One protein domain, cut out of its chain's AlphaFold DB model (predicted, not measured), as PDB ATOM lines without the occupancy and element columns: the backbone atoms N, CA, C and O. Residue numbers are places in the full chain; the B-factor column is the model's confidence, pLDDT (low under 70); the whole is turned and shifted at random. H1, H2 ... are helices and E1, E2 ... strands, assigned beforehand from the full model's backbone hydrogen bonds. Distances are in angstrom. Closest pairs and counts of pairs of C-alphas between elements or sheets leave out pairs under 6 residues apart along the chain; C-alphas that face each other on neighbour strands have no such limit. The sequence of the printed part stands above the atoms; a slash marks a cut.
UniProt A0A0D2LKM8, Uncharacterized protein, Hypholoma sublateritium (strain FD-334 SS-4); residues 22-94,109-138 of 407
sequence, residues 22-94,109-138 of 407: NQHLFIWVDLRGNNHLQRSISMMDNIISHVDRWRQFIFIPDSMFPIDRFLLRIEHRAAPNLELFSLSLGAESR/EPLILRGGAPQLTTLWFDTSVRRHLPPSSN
ATOM      1  N   ASN A  22      89.070 129.147 160.062       96.06
ATOM      2  CA  ASN A  22      88.342 130.379 160.401       96.06
ATOM      3  C   ASN A  22      87.310 130.185 161.527       96.06
ATOM      4  O   ASN A  22      86.490 131.066 161.773       96.06
ATOM      5  N   GLN A  23      87.310 129.031 162.199       97.81
ATOM      6  CA  GLN A  23      86.365 128.764 163.280       97.81
ATOM      7  C   GLN A  23      86.637 129.669 164.486       97.81
ATOM      8  O   GLN A  23      87.791 130.025 164.767       97.81
ATOM      9  N   HIS A  24      85.561 129.991 165.205       97.62
ATOM     10  CA  HIS A  24      85.611 130.718 166.469       97.62
ATOM     11  C   HIS A  24      86.426 129.950 167.512       97.62
ATOM     12  O   HIS A  24      86.309 128.730 167.646       97.62
ATOM     13  N   LEU A  25      87.241 130.682 168.267       97.44
ATOM     14  CA  LEU A  25      88.163 130.123 169.243       97.44
ATOM     15  C   LEU A  25      87.626 130.269 170.669       97.44
ATOM     16  O   LEU A  25      87.230 131.355 171.101       97.44
ATOM     17  N   PHE A  26      87.677 129.158 171.401       96.44
ATOM     18  CA  PHE A  26      87.466 129.087 172.843       96.44
ATOM     19  C   PHE A  26      88.819 128.824 173.491       96.44
ATOM     20  O   PHE A  26      89.363 127.725 173.384       96.44
ATOM     21  N   ILE A  27      89.395 129.858 174.092       95.44
ATOM     22  CA  ILE A  27      90.770 129.840 174.573       95.44
ATOM     23  C   ILE A  27      90.761 129.884 176.094       95.44
ATOM     24  O   ILE A  27      90.285 130.845 176.691       95.44
ATOM     25  N   TRP A  28      91.334 128.850 176.706       94.75
ATOM     26  CA  TRP A  28      91.666 128.815 178.125       94.75
ATOM     27  C   TRP A  28      93.173 128.646 178.246       94.75
ATOM     28  O   TRP A  28      93.724 127.620 177.848       94.75
ATOM     29  N   VAL A  29      93.840 129.644 178.818       93.62
ATOM     30  CA  VAL A  29      95.273 129.594 179.104       93.62
ATOM     31  C   VAL A  29      95.483 129.724 180.604       93.62
ATOM     32  O   VAL A  29      95.224 130.774 181.187       93.62
ATOM     33  N   ASP A  30      95.974 128.653 181.218       92.44
ATOM     34  CA  ASP A  30      96.403 128.629 182.613       92.44
ATOM     35  C   ASP A  30      97.913 128.414 182.658       92.44
ATOM     36  O   ASP A  30      98.421 127.385 182.214       92.44
ATOM     37  N   LEU A  31      98.636 129.427 183.129       91.75
ATOM     38  CA  LEU A  31     100.090 129.396 183.230       91.75
ATOM     39  C   LEU A  31     100.575 129.152 184.657       91.75
ATOM     40  O   LEU A  31     101.786 129.120 184.854       91.75
ATOM     41  N   ARG A  32      99.688 128.987 185.644       88.25
ATOM     42  CA  ARG A  32     100.092 128.825 187.047       88.25
ATOM     43  C   ARG A  32     101.069 127.657 187.206       88.25
ATOM     44  O   ARG A  32     100.801 126.548 186.746       88.25
ATOM     45  N   GLY A  33     102.204 127.907 187.862       86.19
ATOM     46  CA  GLY A  33     103.242 126.896 188.088       86.19
ATOM     47  C   GLY A  33     104.099 126.588 186.854       86.19
ATOM     48  O   GLY A  33     104.898 125.647 186.873       86.19
ATOM     49  N   ASN A  34     103.954 127.352 185.767       79.75
ATOM     50  CA  ASN A  34     104.784 127.206 184.581       79.75
ATOM     51  C   ASN A  34     106.073 128.026 184.705       79.75
ATOM     52  O   ASN A  34     106.092 129.242 184.531       79.75
ATOM     53  N   ASN A  35     107.188 127.321 184.863       82.69
ATOM     54  CA  ASN A  35     108.507 127.934 185.017       82.69
ATOM     55  C   ASN A  35     109.150 128.381 183.681       82.69
ATOM     56  O   ASN A  35     110.284 128.861 183.666       82.69
ATOM     57  N   HIS A  36     108.477 128.208 182.536       89.00
ATOM     58  CA  HIS A  36     109.022 128.494 181.201       89.00
ATOM     59  C   HIS A  36     108.463 129.783 180.594       89.00
ATOM     60  O   HIS A  36     107.732 129.757 179.601       89.00
ATOM     61  N   LEU A  37     108.875 130.925 181.142       89.75
ATOM     62  CA  LEU A  37     108.374 132.244 180.749       89.75
ATOM     63  C   LEU A  37     108.410 132.512 179.235       89.75
ATOM     64  O   LEU A  37     107.405 132.914 178.655       89.75
ATOM     65  N   GLN A  38     109.547 132.251 178.581       92.06
ATOM     66  CA  GLN A  38     109.700 132.514 177.146       92.06
ATOM     67  C   GLN A  38     108.708 131.703 176.305       92.06
ATOM     68  O   GLN A  38     108.164 132.209 175.329       92.06
ATOM     69  N   ARG A  39     108.433 130.459 176.713       89.94
ATOM     70  CA  ARG A  39     107.444 129.605 176.051       89.94
ATOM     71  C   ARG A  39     106.046 130.183 176.202       89.94
ATOM     72  O   ARG A  39     105.316 130.242 175.220       89.94
ATOM     73  N   SER A  40     105.688 130.602 177.412       93.06
ATOM     74  CA  SER A  40     104.394 131.225 177.683       93.06
ATOM     75  C   SER A  40     104.193 132.482 176.843       93.06
ATOM     76  O   SER A  40     103.124 132.667 176.276       93.06
ATOM     77  N   ILE A  41     105.233 133.311 176.702       93.88
ATOM     78  CA  ILE A  41     105.200 134.491 175.831       93.88
ATOM     79  C   ILE A  41     104.961 134.069 174.376       93.88
ATOM     80  O   ILE A  41     104.018 134.551 173.764       93.88
ATOM     81  N   SER A  42     105.735 133.117 173.842       93.50
ATOM     82  CA  SER A  42     105.541 132.632 172.467       93.50
ATOM     83  C   SER A  42     104.143 132.049 172.220       93.50
ATOM     84  O   SER A  42     103.556 132.304 171.176       93.50
ATOM     85  N   MET A  43     103.572 131.316 173.182       94.50
ATOM     86  CA  MET A  43     102.190 130.827 173.075       94.50
ATOM     87  C   MET A  43     101.184 131.971 173.019       94.50
ATOM     88  O   MET A  43     100.286 131.960 172.180       94.50
ATOM     89  N   MET A  44     101.334 132.965 173.896       96.00
ATOM     90  CA  MET A  44     100.440 134.119 173.916       96.00
ATOM     91  C   MET A  44     100.535 134.931 172.628       96.00
ATOM     92  O   MET A  44      99.518 135.416 172.146       96.00
ATOM     93  N   ASP A  45     101.717 135.024 172.030       95.56
ATOM     94  CA  ASP A  45     101.920 135.708 170.757       95.56
ATOM     95  C   ASP A  45     101.120 135.059 169.627       95.56
ATOM     96  O   ASP A  45     100.412 135.765 168.903       95.56
ATOM     97  N   ASN A  46     101.173 133.727 169.543       95.25
ATOM     98  CA  ASN A  46     100.421 132.943 168.561       95.25
ATOM     99  C   ASN A  46      98.910 133.013 168.827       95.25
ATOM    100  O   ASN A  46      98.101 133.029 167.907       95.25
ATOM    101  N   ILE A  47      98.489 133.111 170.087       97.12
ATOM    102  CA  ILE A  47      97.075 133.281 170.440       97.12
ATOM    103  C   ILE A  47      96.564 134.676 170.047       97.12
ATOM    104  O   ILE A  47      95.475 134.800 169.479       97.12
ATOM    105  N   ILE A  48      97.351 135.727 170.305       97.38
ATOM    106  CA  ILE A  48      97.021 137.128 169.990       97.38
ATOM    107  C   ILE A  48      96.911 137.365 168.481       97.38
ATOM    108  O   ILE A  48      96.111 138.204 168.064       97.38
ATOM    109  N   SER A  49      97.652 136.633 167.641       97.31
ATOM    110  CA  SER A  49      97.506 136.755 166.182       97.31
ATOM    111  C   SER A  49      96.139 136.312 165.653       97.31
ATOM    112  O   SER A  49      95.830 136.612 164.506       97.31
ATOM    113  N   HIS A  50      95.315 135.660 166.479       97.75
ATOM    114  CA  HIS A  50      93.955 135.225 166.142       97.75
ATOM    115  C   HIS A  50      92.872 135.914 166.983       97.75
ATOM    116  O   HIS A  50      91.788 135.358 167.167       97.75
ATOM    117  N   VAL A  51      93.158 137.101 167.530       98.00
ATOM    118  CA  VAL A  51      92.230 137.873 168.382       98.00
ATOM    119  C   VAL A  51      90.872 138.141 167.730       98.00
ATOM    120  O   VAL A  51      89.848 138.182 168.408       98.00
ATOM    121  N   ASP A  52      90.840 138.245 166.405       98.06
ATOM    122  CA  ASP A  52      89.633 138.442 165.613       98.06
ATOM    123  C   ASP A  52      88.679 137.235 165.661       98.06
ATOM    124  O   ASP A  52      87.461 137.382 165.530       98.06
ATOM    125  N   ARG A  53      89.226 136.043 165.915       98.00
ATOM    126  CA  ARG A  53      88.499 134.772 166.009       98.00
ATOM    127  C   ARG A  53      88.083 134.425 167.434       98.00
ATOM    128  O   ARG A  53      87.393 133.424 167.629       98.00
ATOM    129  N   TRP A  54      88.528 135.177 168.438       98.25
ATOM    130  CA  TRP A  54      88.216 134.867 169.831       98.25
ATOM    131  C   TRP A  54      86.722 135.017 170.080       98.25
ATOM    132  O   TRP A  54      86.160 136.083 169.852       98.25
ATOM    133  N   ARG A  55      86.103 133.952 170.594       97.44
ATOM    134  CA  ARG A  55      84.738 133.974 171.122       97.44
ATOM    135  C   ARG A  55      84.730 133.965 172.641       97.44
ATOM    136  O   ARG A  55      83.989 134.719 173.261       97.44
ATOM    137  N   GLN A  56      85.589 133.150 173.243       97.44
ATOM    138  CA  GLN A  56      85.842 133.171 174.680       97.44
ATOM    139  C   GLN A  56      87.343 133.159 174.917       97.44
ATOM    140  O   GLN A  56      88.061 132.364 174.309       97.44
ATOM    141  N   PHE A  57      87.804 134.028 175.804       96.88
ATOM    142  CA  PHE A  57      89.205 134.108 176.176       96.88
ATOM    143  C   PHE A  57      89.328 134.184 177.693       96.88
ATOM    144  O   PHE A  57      88.875 135.149 178.305       96.88
ATOM    145  N   ILE A  58      89.928 133.159 178.290       95.62
ATOM    146  CA  ILE A  58      90.186 133.052 179.724       95.62
ATOM    147  C   ILE A  58      91.687 132.921 179.919       95.62
ATOM    148  O   ILE A  58      92.302 131.978 179.416       95.62
ATOM    149  N   PHE A  59      92.269 133.859 180.659       94.62
ATOM    150  CA  PHE A  59      93.696 133.889 180.928       94.62
ATOM    151  C   PHE A  59      93.991 133.971 182.424       94.62
ATOM    152  O   PHE A  59      93.560 134.896 183.117       94.62
ATOM    153  N   ILE A  60      94.753 132.991 182.904       92.56
ATOM    154  CA  ILE A  60      95.238 132.887 184.279       92.56
ATOM    155  C   ILE A  60      96.774 132.882 184.223       92.56
ATOM    156  O   ILE A  60      97.384 131.816 184.092       92.56
ATOM    157  N   PRO A  61      97.423 134.059 184.224       91.31
ATOM    158  CA  PRO A  61      98.877 134.149 184.199       91.31
ATOM    159  C   PRO A  61      99.523 133.612 185.481       91.31
ATOM    160  O   PRO A  61      98.947 133.650 186.569       91.31
ATOM    161  N   ASP A  62     100.770 133.168 185.337       90.44
ATOM    162  CA  ASP A  62     101.687 132.955 186.454       90.44
ATOM    163  C   ASP A  62     102.144 134.298 187.051       90.44
ATOM    164  O   ASP A  62     102.104 135.328 186.369       90.44
ATOM    165  N   SER A  63     102.636 134.297 188.291       87.00
ATOM    166  CA  SER A  63     103.152 135.504 188.949       87.00
ATOM    167  C   SER A  63     104.321 136.156 188.216       87.00
ATOM    168  O   SER A  63     104.473 137.375 188.280       87.00
ATOM    169  N   MET A  64     105.105 135.372 187.473       89.19
ATOM    170  CA  MET A  64     106.250 135.857 186.701       89.19
ATOM    171  C   MET A  64     105.888 136.311 185.278       89.19
ATOM    172  O   MET A  64     106.755 136.803 184.548       89.19
ATOM    173  N   PHE A  65     104.639 136.131 184.839       90.81
ATOM    174  CA  PHE A  65     104.234 136.492 183.484       90.81
ATOM    175  C   PHE A  65     104.112 138.025 183.328       90.81
ATOM    176  O   PHE A  65     103.415 138.660 184.120       90.81
ATOM    177  N   PRO A  66     104.733 138.654 182.304       90.94
ATOM    178  CA  PRO A  66     104.710 140.103 182.109       90.94
ATOM    179  C   PRO A  66     103.352 140.559 181.564       90.94
ATOM    180  O   PRO A  66     103.205 140.821 180.366       90.94
ATOM    181  N   ILE A  67     102.353 140.647 182.443       90.19
ATOM    182  CA  ILE A  67     100.971 140.939 182.061       90.19
ATOM    183  C   ILE A  67     100.839 142.260 181.295       90.19
ATOM    184  O   ILE A  67     100.149 142.303 180.280       90.19
ATOM    185  N   ASP A  68     101.588 143.292 181.680       89.06
ATOM    186  CA  ASP A  68     101.568 144.595 181.003       89.06
ATOM    187  C   ASP A  68     101.963 144.477 179.526       89.06
ATOM    188  O   ASP A  68     101.339 145.083 178.657       89.06
ATOM    189  N   ARG A  69     102.957 143.632 179.208       91.25
ATOM    190  CA  ARG A  69     103.368 143.391 177.814       91.25
ATOM    191  C   ARG A  69     102.265 142.705 177.018       91.25
ATOM    192  O   ARG A  69     102.085 143.021 175.847       91.25
ATOM    193  N   PHE A  70     101.543 141.770 177.631       93.38
ATOM    194  CA  PHE A  70     100.390 141.136 176.995       93.38
ATOM    195  C   PHE A  70      99.274 142.154 176.727       93.38
ATOM    196  O   PHE A  70      98.773 142.226 175.606       93.38
ATOM    197  N   LEU A  71      98.942 142.987 177.717       92.94
ATOM    198  CA  LEU A  71      97.879 143.989 177.615       92.94
ATOM    199  C   LEU A  71      98.184 145.041 176.541       92.94
ATOM    200  O   LEU A  71      97.323 145.320 175.709       92.94
ATOM    201  N   LEU A  72      99.427 145.529 176.469       92.50
ATOM    202  CA  LEU A  72      99.882 146.438 175.407       92.50
ATOM    203  C   LEU A  72      99.733 145.826 174.003       92.50
ATOM    204  O   LEU A  72      99.404 146.519 173.043       92.50
ATOM    205  N   ARG A  73      99.934 144.513 173.850       95.44
ATOM    206  CA  ARG A  73      99.820 143.842 172.539       95.44
ATOM    207  C   ARG A  73      98.387 143.680 172.047       95.44
ATOM    208  O   ARG A  73      98.179 143.576 170.835       95.44
ATOM    209  N   ILE A  74      97.420 143.644 172.959       96.75
ATOM    210  CA  ILE A  74      95.991 143.593 172.626       96.75
ATOM    211  C   ILE A  74      95.325 144.974 172.669       96.75
ATOM    212  O   ILE A  74      94.148 145.085 172.332       96.75
ATOM    213  N   GLU A  75      96.062 146.027 173.040       95.38
ATOM    214  CA  GLU A  75      95.532 147.376 173.257       95.38
ATOM    215  C   GLU A  75      94.691 147.877 172.079       95.38
ATOM    216  O   GLU A  75      93.536 148.251 172.254       95.38
ATOM    217  N   HIS A  76      95.242 147.824 170.868       96.75
ATOM    218  CA  HIS A  76      94.600 148.343 169.654       96.75
ATOM    219  C   HIS A  76      93.945 147.261 168.790       96.75
ATOM    220  O   HIS A  76      93.564 147.519 167.650       96.75
ATOM    221  N   ARG A  77      93.831 146.032 169.298       97.50
ATOM    222  CA  ARG A  77      93.222 144.934 168.545       97.50
ATOM    223  C   ARG A  77      91.699 145.056 168.533       97.50
ATOM    224  O   ARG A  77      91.106 145.642 169.434       97.50
ATOM    225  N   ALA A  78      91.075 144.492 167.504       97.69
ATOM    226  CA  ALA A  78      89.634 144.299 167.442       97.69
ATOM    227  C   ALA A  78      89.326 142.822 167.698       97.69
ATOM    228  O   ALA A  78      89.963 141.951 167.106       97.69
ATOM    229  N   ALA A  79      88.351 142.550 168.560       97.62
ATOM    230  CA  ALA A  79      87.861 141.211 168.864       97.62
ATOM    231  C   ALA A  79      86.346 141.153 168.569       97.62
ATOM    232  O   ALA A  79      85.532 141.134 169.494       97.62
ATOM    233  N   PRO A  80      85.937 141.203 167.283       97.69
ATOM    234  CA  PRO A  80      84.541 141.357 166.872       97.69
ATOM    235  C   PRO A  80      83.612 140.251 167.381       97.69
ATOM    236  O   PRO A  80      82.437 140.521 167.612       97.69
ATOM    237  N   ASN A  81      84.142 139.043 167.580       98.00
ATOM    238  CA  ASN A  81      83.383 137.854 167.974       98.00
ATOM    239  C   ASN A  81      83.456 137.544 169.478       98.00
ATOM    240  O   ASN A  81      82.916 136.533 169.922       98.00
ATOM    241  N   LEU A  82      84.155 138.371 170.262       98.31
ATOM    242  CA  LEU A  82      84.444 138.079 171.663       98.31
ATOM    243  C   LEU A  82      83.191 138.265 172.516       98.31
ATOM    244  O   LEU A  82      82.749 139.390 172.698       98.31
ATOM    245  N   GLU A  83      82.661 137.175 173.067       97.75
ATOM    246  CA  GLU A  83      81.493 137.154 173.956       97.75
ATOM    247  C   GLU A  83      81.895 137.198 175.439       97.75
ATOM    248  O   GLU A  83      81.224 137.847 176.249       97.75
ATOM    249  N   LEU A  84      83.003 136.525 175.790       96.81
ATOM    250  CA  LEU A  84      83.538 136.429 177.151       96.81
ATOM    251  C   LEU A  84      85.032 136.748 177.186       96.81
ATOM    252  O   LEU A  84      85.828 136.102 176.502       96.81
ATOM    253  N   PHE A  85      85.413 137.676 178.061       96.44
ATOM    254  CA  PHE A  85      86.806 137.957 178.397       96.44
ATOM    255  C   PHE A  85      87.039 137.746 179.892       96.44
ATOM    256  O   PHE A  85      86.331 138.319 180.721       96.44
ATOM    257  N   SER A  86      88.035 136.937 180.242       94.69
ATOM    258  CA  SER A  86      88.447 136.701 181.618       94.69
ATOM    259  C   SER A  86      89.951 136.864 181.787       94.69
ATOM    260  O   SER A  86      90.736 136.236 181.079       94.69
ATOM    261  N   LEU A  87      90.340 137.685 182.761       92.81
ATOM    262  CA  LEU A  87      91.723 137.858 183.187       92.81
ATOM    263  C   LEU A  87      91.807 137.769 184.714       92.81
ATOM    264  O   LEU A  87      91.414 138.700 185.416       92.81
ATOM    265  N   SER A  88      92.323 136.652 185.226       89.31
ATOM    266  CA  SER A  88      92.464 136.412 186.666       89.31
ATOM    267  C   SER A  88      93.936 136.384 187.044       89.31
ATOM    268  O   SER A  88      94.617 135.399 186.767       89.31
ATOM    269  N   LEU A  89      94.425 137.418 187.728       85.81
ATOM    270  CA  LEU A  89      95.771 137.366 188.291       85.81
ATOM    271  C   LEU A  89      95.782 136.436 189.513       85.81
ATOM    272  O   LEU A  89      94.808 136.332 190.260       85.81
ATOM    273  N   GLY A  90      96.861 135.672 189.669       77.56
ATOM    274  CA  GLY A  90      97.042 134.813 190.832       77.56
ATOM    275  C   GLY A  90      97.383 135.624 192.081       77.56
ATOM    276  O   GLY A  90      97.948 136.713 192.000       77.56
ATOM    277  N   ALA A  91      97.140 135.031 193.252       71.25
ATOM    278  CA  ALA A  91      97.561 135.566 194.549       71.25
ATOM    279  C   ALA A  91      99.070 135.870 194.626       71.25
ATOM    280  O   ALA A  91      99.524 136.652 195.449       71.25
ATOM    281  N   GLU A  92      99.890 135.248 193.791       67.50
ATOM    282  CA  GLU A  92     101.333 135.463 193.814       67.50
ATOM    283  C   GLU A  92     101.777 136.721 193.047       67.50
ATOM    284  O   GLU A  92     102.846 137.262 193.332       67.50
ATOM    285  N   SER A  93     100.942 137.256 192.147       62.94
ATOM    286  CA  SER A  93     101.192 138.522 191.433       62.94
ATOM    287  C   SER A  93     101.113 139.760 192.353       62.94
ATOM    288  O   SER A  93     101.427 140.871 191.928       62.94
ATOM    289  N   ARG A  94     100.768 139.559 193.636       62.94
ATOM    290  CA  ARG A  94     100.594 140.553 194.719       62.94
ATOM    291  C   ARG A  94     101.823 141.400 195.065       62.94
ATOM    292  O   ARG A  94     101.715 142.325 195.862       62.94
ATOM    293  N   GLU A 109      87.319 153.849 180.953       82.50
ATOM    294  CA  GLU A 109      87.747 154.030 179.576       82.50
ATOM    295  C   GLU A 109      88.460 152.767 179.093       82.50
ATOM    296  O   GLU A 109      89.305 152.221 179.810       82.50
ATOM    297  N   PRO A 110      88.147 152.286 177.881       83.69
ATOM    298  CA  PRO A 110      88.765 151.082 177.370       83.69
ATOM    299  C   PRO A 110      90.259 151.306 177.103       83.69
ATOM    300  O   PRO A 110      90.654 152.144 176.283       83.69
ATOM    301  N   LEU A 111      91.107 150.526 177.774       89.88
ATOM    302  CA  LEU A 111      92.557 150.504 177.530       89.88
ATOM    303  C   LEU A 111      93.017 149.238 176.805       89.88
ATOM    304  O   LEU A 111      94.165 149.177 176.383       89.88
ATOM    305  N   ILE A 112      92.155 148.234 176.649       94.12
ATOM    306  CA  ILE A 112      92.422 147.081 175.786       94.12
ATOM    307  C   ILE A 112      91.313 146.912 174.764       94.12
ATOM    308  O   ILE A 112      90.205 147.399 174.970       94.12
ATOM    309  N   LEU A 113      91.612 146.223 173.663       95.94
ATOM    310  CA  LEU A 113      90.651 145.970 172.591       95.94
ATOM    311  C   LEU A 113      89.988 147.258 172.065       95.94
ATOM    312  O   LEU A 113      88.795 147.286 171.761       95.94
ATOM    313  N   ARG A 114      90.762 148.346 171.955       95.88
ATOM    314  CA  ARG A 114      90.310 149.659 171.464       95.88
ATOM    315  C   ARG A 114      89.820 149.617 170.017       95.88
ATOM    316  O   ARG A 114      89.084 150.507 169.606       95.88
ATOM    317  N   GLY A 115      90.186 148.578 169.261       95.88
ATOM    318  CA  GLY A 115      89.615 148.297 167.942       95.88
ATOM    319  C   GLY A 115      88.158 147.811 167.986       95.88
ATOM    320  O   GLY A 115      87.522 147.714 166.942       95.88
ATOM    321  N   GLY A 116      87.623 147.524 169.177       96.25
ATOM    322  CA  GLY A 116      86.235 147.145 169.414       96.25
ATOM    323  C   GLY A 116      86.067 145.683 169.830       96.25
ATOM    324  O   GLY A 116      86.777 144.792 169.365       96.25
ATOM    325  N   ALA A 117      85.076 145.445 170.690       97.19
ATOM    326  CA  ALA A 117      84.592 144.120 171.079       97.19
ATOM    327  C   ALA A 117      83.049 144.147 171.184       97.19
ATOM    328  O   ALA A 117      82.493 144.064 172.277       97.19
ATOM    329  N   PRO A 118      82.329 144.361 170.063       96.88
ATOM    330  CA  PRO A 118      80.888 144.610 170.058       96.88
ATOM    331  C   PRO A 118      80.047 143.445 170.592       96.88
ATOM    332  O   PRO A 118      78.920 143.673 171.011       96.88
ATOM    333  N   GLN A 119      80.552 142.213 170.607       97.56
ATOM    334  CA  GLN A 119      79.818 141.067 171.154       97.56
ATOM    335  C   GLN A 119      80.123 140.800 172.636       97.56
ATOM    336  O   GLN A 119      79.559 139.869 173.209       97.56
ATOM    337  N   LEU A 120      80.973 141.615 173.278       97.31
ATOM    338  CA  LEU A 120      81.425 141.360 174.642       97.31
ATOM    339  C   LEU A 120      80.294 141.609 175.637       97.31
ATOM    340  O   LEU A 120      79.957 142.751 175.948       97.31
ATOM    341  N   THR A 121      79.736 140.519 176.159       97.00
ATOM    342  CA  THR A 121      78.629 140.540 177.125       97.00
ATOM    343  C   THR A 121      79.083 140.182 178.533       97.00
ATOM    344  O   THR A 121      78.490 140.661 179.502       97.00
ATOM    345  N   THR A 122      80.136 139.367 178.654       95.94
ATOM    346  CA  THR A 122      80.640 138.855 179.930       95.94
ATOM    347  C   THR A 122      82.090 139.257 180.153       95.94
ATOM    348  O   THR A 122      82.967 138.938 179.350       95.94
ATOM    349  N   LEU A 123      82.355 139.914 181.279       94.56
ATOM    350  CA  LEU A 123      83.696 140.327 181.673       94.56
ATOM    351  C   LEU A 123      84.021 139.828 183.080       94.56
ATOM    352  O   LEU A 123      83.319 140.162 184.034       94.56
ATOM    353  N   TRP A 124      85.099 139.058 183.217       93.38
ATOM    354  CA  TRP A 124      85.625 138.602 184.503       93.38
ATOM    355  C   TRP A 124      87.026 139.166 184.707       93.38
ATOM    356  O   TRP A 124      87.927 138.874 183.923       93.38
ATOM    357  N   PHE A 125      87.246 139.961 185.745       89.19
ATOM    358  CA  PHE A 125      88.565 140.546 185.953       89.19
ATOM    359  C   PHE A 125      88.956 140.644 187.419       89.19
ATOM    360  O   PHE A 125      88.119 140.812 188.310       89.19
ATOM    361  N   ASP A 126      90.262 140.561 187.649       85.88
ATOM    362  CA  ASP A 126      90.856 140.863 188.938       85.88
ATOM    363  C   ASP A 126      91.027 142.375 189.113       85.88
ATOM    364  O   ASP A 126      91.464 143.105 188.227       85.88
ATOM    365  N   THR A 127      90.728 142.884 190.293       77.88
ATOM    366  CA  THR A 127      90.892 144.294 190.627       77.88
ATOM    367  C   THR A 127      92.286 144.899 190.429       77.88
ATOM    368  O   THR A 127      92.400 146.123 190.353       77.88
ATOM    369  N   SER A 128      93.321 144.077 190.339       75.88
ATOM    370  CA  SER A 128      94.682 144.466 189.957       75.88
ATOM    371  C   SER A 128      94.782 144.979 188.512       75.88
ATOM    372  O   SER A 128      95.609 145.839 188.226       75.88
ATOM    373  N   VAL A 129      93.888 144.550 187.611       72.62
ATOM    374  CA  VAL A 129      93.849 144.963 186.191       72.62
ATOM    375  C   VAL A 129      92.771 146.007 185.883       72.62
ATOM    376  O   VAL A 129      92.442 146.228 184.721       72.62
ATOM    377  N   ARG A 130      92.249 146.717 186.896       70.00
ATOM    378  CA  ARG A 130      91.158 147.718 186.774       70.00
ATOM    379  C   ARG A 130      91.331 148.774 185.680       70.00
ATOM    380  O   ARG A 130      90.342 149.363 185.266       70.00
ATOM    381  N   ARG A 131      92.562 149.067 185.264       71.44
ATOM    382  CA  ARG A 131      92.841 150.045 184.205       71.44
ATOM    383  C   ARG A 131      92.637 149.446 182.822       71.44
ATOM    384  O   ARG A 131      92.240 150.140 181.904       71.44
ATOM    385  N   HIS A 132      92.859 148.150 182.670       79.81
ATOM    386  CA  HIS A 132      92.849 147.473 181.383       79.81
ATOM    387  C   HIS A 132      91.490 146.854 181.093       79.81
ATOM    388  O   HIS A 132      91.360 145.644 180.925       79.81
ATOM    389  N   LEU A 133      90.465 147.706 181.053       86.00
ATOM    390  CA  LEU A 133      89.120 147.278 180.702       86.00
ATOM    391  C   LEU A 133      88.945 147.262 179.174       86.00
ATOM    392  O   LEU A 133      89.468 148.146 178.487       86.00
ATOM    393  N   PRO A 134      88.240 146.261 178.625       89.31
ATOM    394  CA  PRO A 134      87.777 146.291 177.243       89.31
ATOM    395  C   PRO A 134      86.595 147.266 177.079       89.31
ATOM    396  O   PRO A 134      86.059 147.757 178.079       89.31
ATOM    397  N   PRO A 135      86.147 147.548 175.840       88.88
ATOM    398  CA  PRO A 135      84.945 148.342 175.597       88.88
ATOM    399  C   PRO A 135      83.742 147.796 176.373       88.88
ATOM    400  O   PRO A 135      83.432 146.609 176.297       88.88
ATOM    401  N   SER A 136      83.065 148.665 177.124       85.12
ATOM    402  CA  SER A 136      82.084 148.243 178.129       85.12
ATOM    403  C   SER A 136      80.618 148.415 177.723       85.12
ATOM    404  O   SER A 136      79.731 148.128 178.524       85.12
ATOM    405  N   SER A 137      80.343 148.891 176.504       88.75
ATOM    406  CA  SER A 137      78.994 149.298 176.078       88.75
ATOM    407  C   SER A 137      77.965 148.164 176.095       88.75
ATOM    408  O   SER A 137      76.788 148.430 176.314       88.75
ATOM    409  N   ASN A 138      78.403 146.917 175.893       94.62
ATOM    410  CA  ASN A 138      77.525 145.747 175.770       94.62
ATOM    411  C   ASN A 138      77.656 144.755 176.939       94.62
ATOM    412  O   ASN A 138      77.010 143.706 176.935       94.62
TER     413      ASN A 138
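AT A GLANCE: This is residues 22 to 94 and 109 to 138 of the 407 residues of an uncharacterized protein of Hypholoma sublateritium (strain FD-334 SS-4) (UniProt A0A0D2LKM8). A wall of four parallel strands has its helices on one side, with H1 over the edge strand E1 and H2 beside H1 but standing off the sheet; the other face is bare. The unnamed tail, residues 127 to 138, folds back from E4 on the helix side, and the small H3 lies beyond the ends of the strands. The printed part has 103 residues with three named helices and four named strands, along the chain E1 H1 E2 H2 E3 H3 E4, and the sheet's order is E1 E2 E3 E4. The class is mixed, helices and strands, though under half of the residues are in named elements. The whole is compact, with a radius of gyration of the C-alphas of 12.8 A and spans of 35 by 30 by 19 A.

IN THESE COORDINATES: In the sheet, E1 is residues 25 to 30, 15.8 A long, beginning at C-alpha 25 (88.163, 130.123, 169.243). E2 is residues 54 to 60, 16.2 A; E3 is residues 84 to 87, 10.3 A; and E4 is residues 122 to 126, 13.8 A, ending at C-alpha 126 (90.856, 140.863, 188.938). H1, residues 37 to 48, is 16.4 A long and begins at C-alpha 37 (108.374, 132.244, 180.749). H2 is residues 67 to 74, 11.0 A, and H3 is residues 91 to 94, 5.8 A.

HOW THE PARTS SIT: E1 and E2 are parallel at 2 degrees, with N 27 and O 56 within hydrogen-bond range at 2.8 A. E2 and E3 are parallel at 19 degrees, with N 86 and O 57 at 2.8 A. E3 and E4 are parallel at 3 degrees, with N 87 and O 124 at 2.9 A. H1 is on the sheet at a height of 11.0 A over it, over E1, and runs along the strands, at 14 degrees to E1 on the local plane. H1 and H2 only just touch, with 3 pairs of C-alphas within 8 A, made by residues 44 to 48 of H1 alone; the closest C-alphas, of Ile 48 and Ile 74, are 7.1 A apart. They run the same way at a shallow tilt of 24 degrees. H2 is not on the sheet, with 1 pair of C-alphas within 10 A. E1, H1, E2 and E2, H2, E3 are strand-helix-strand units, two parallel neighbour strands with a helix between, each with a right-handed crossover. H3 is not on the sheet and touches no helix. In H1 and H2 every O i to N i+4 pair is within hydrogen-bond range; H3 is too short for such a pair, and its one O i to N i+3 pair is not within range.

THE WHOLE: The C-alphas farthest apart, of Asn 22 and Arg 94, are 37.8 A apart. Residues 95 to 108 are not printed, and C-alphas 94 and 109 are 24.0 A apart across this cut, which lies in the link from H3 to E4. Of the links that are printed whole, H1 to E2 and E3 to H3 are tight, and E1 to H1, E2 to H2 and H2 to E3 are short. The mean pLDDT of the printed part is 91.1; residues 92 to 94 are under 70.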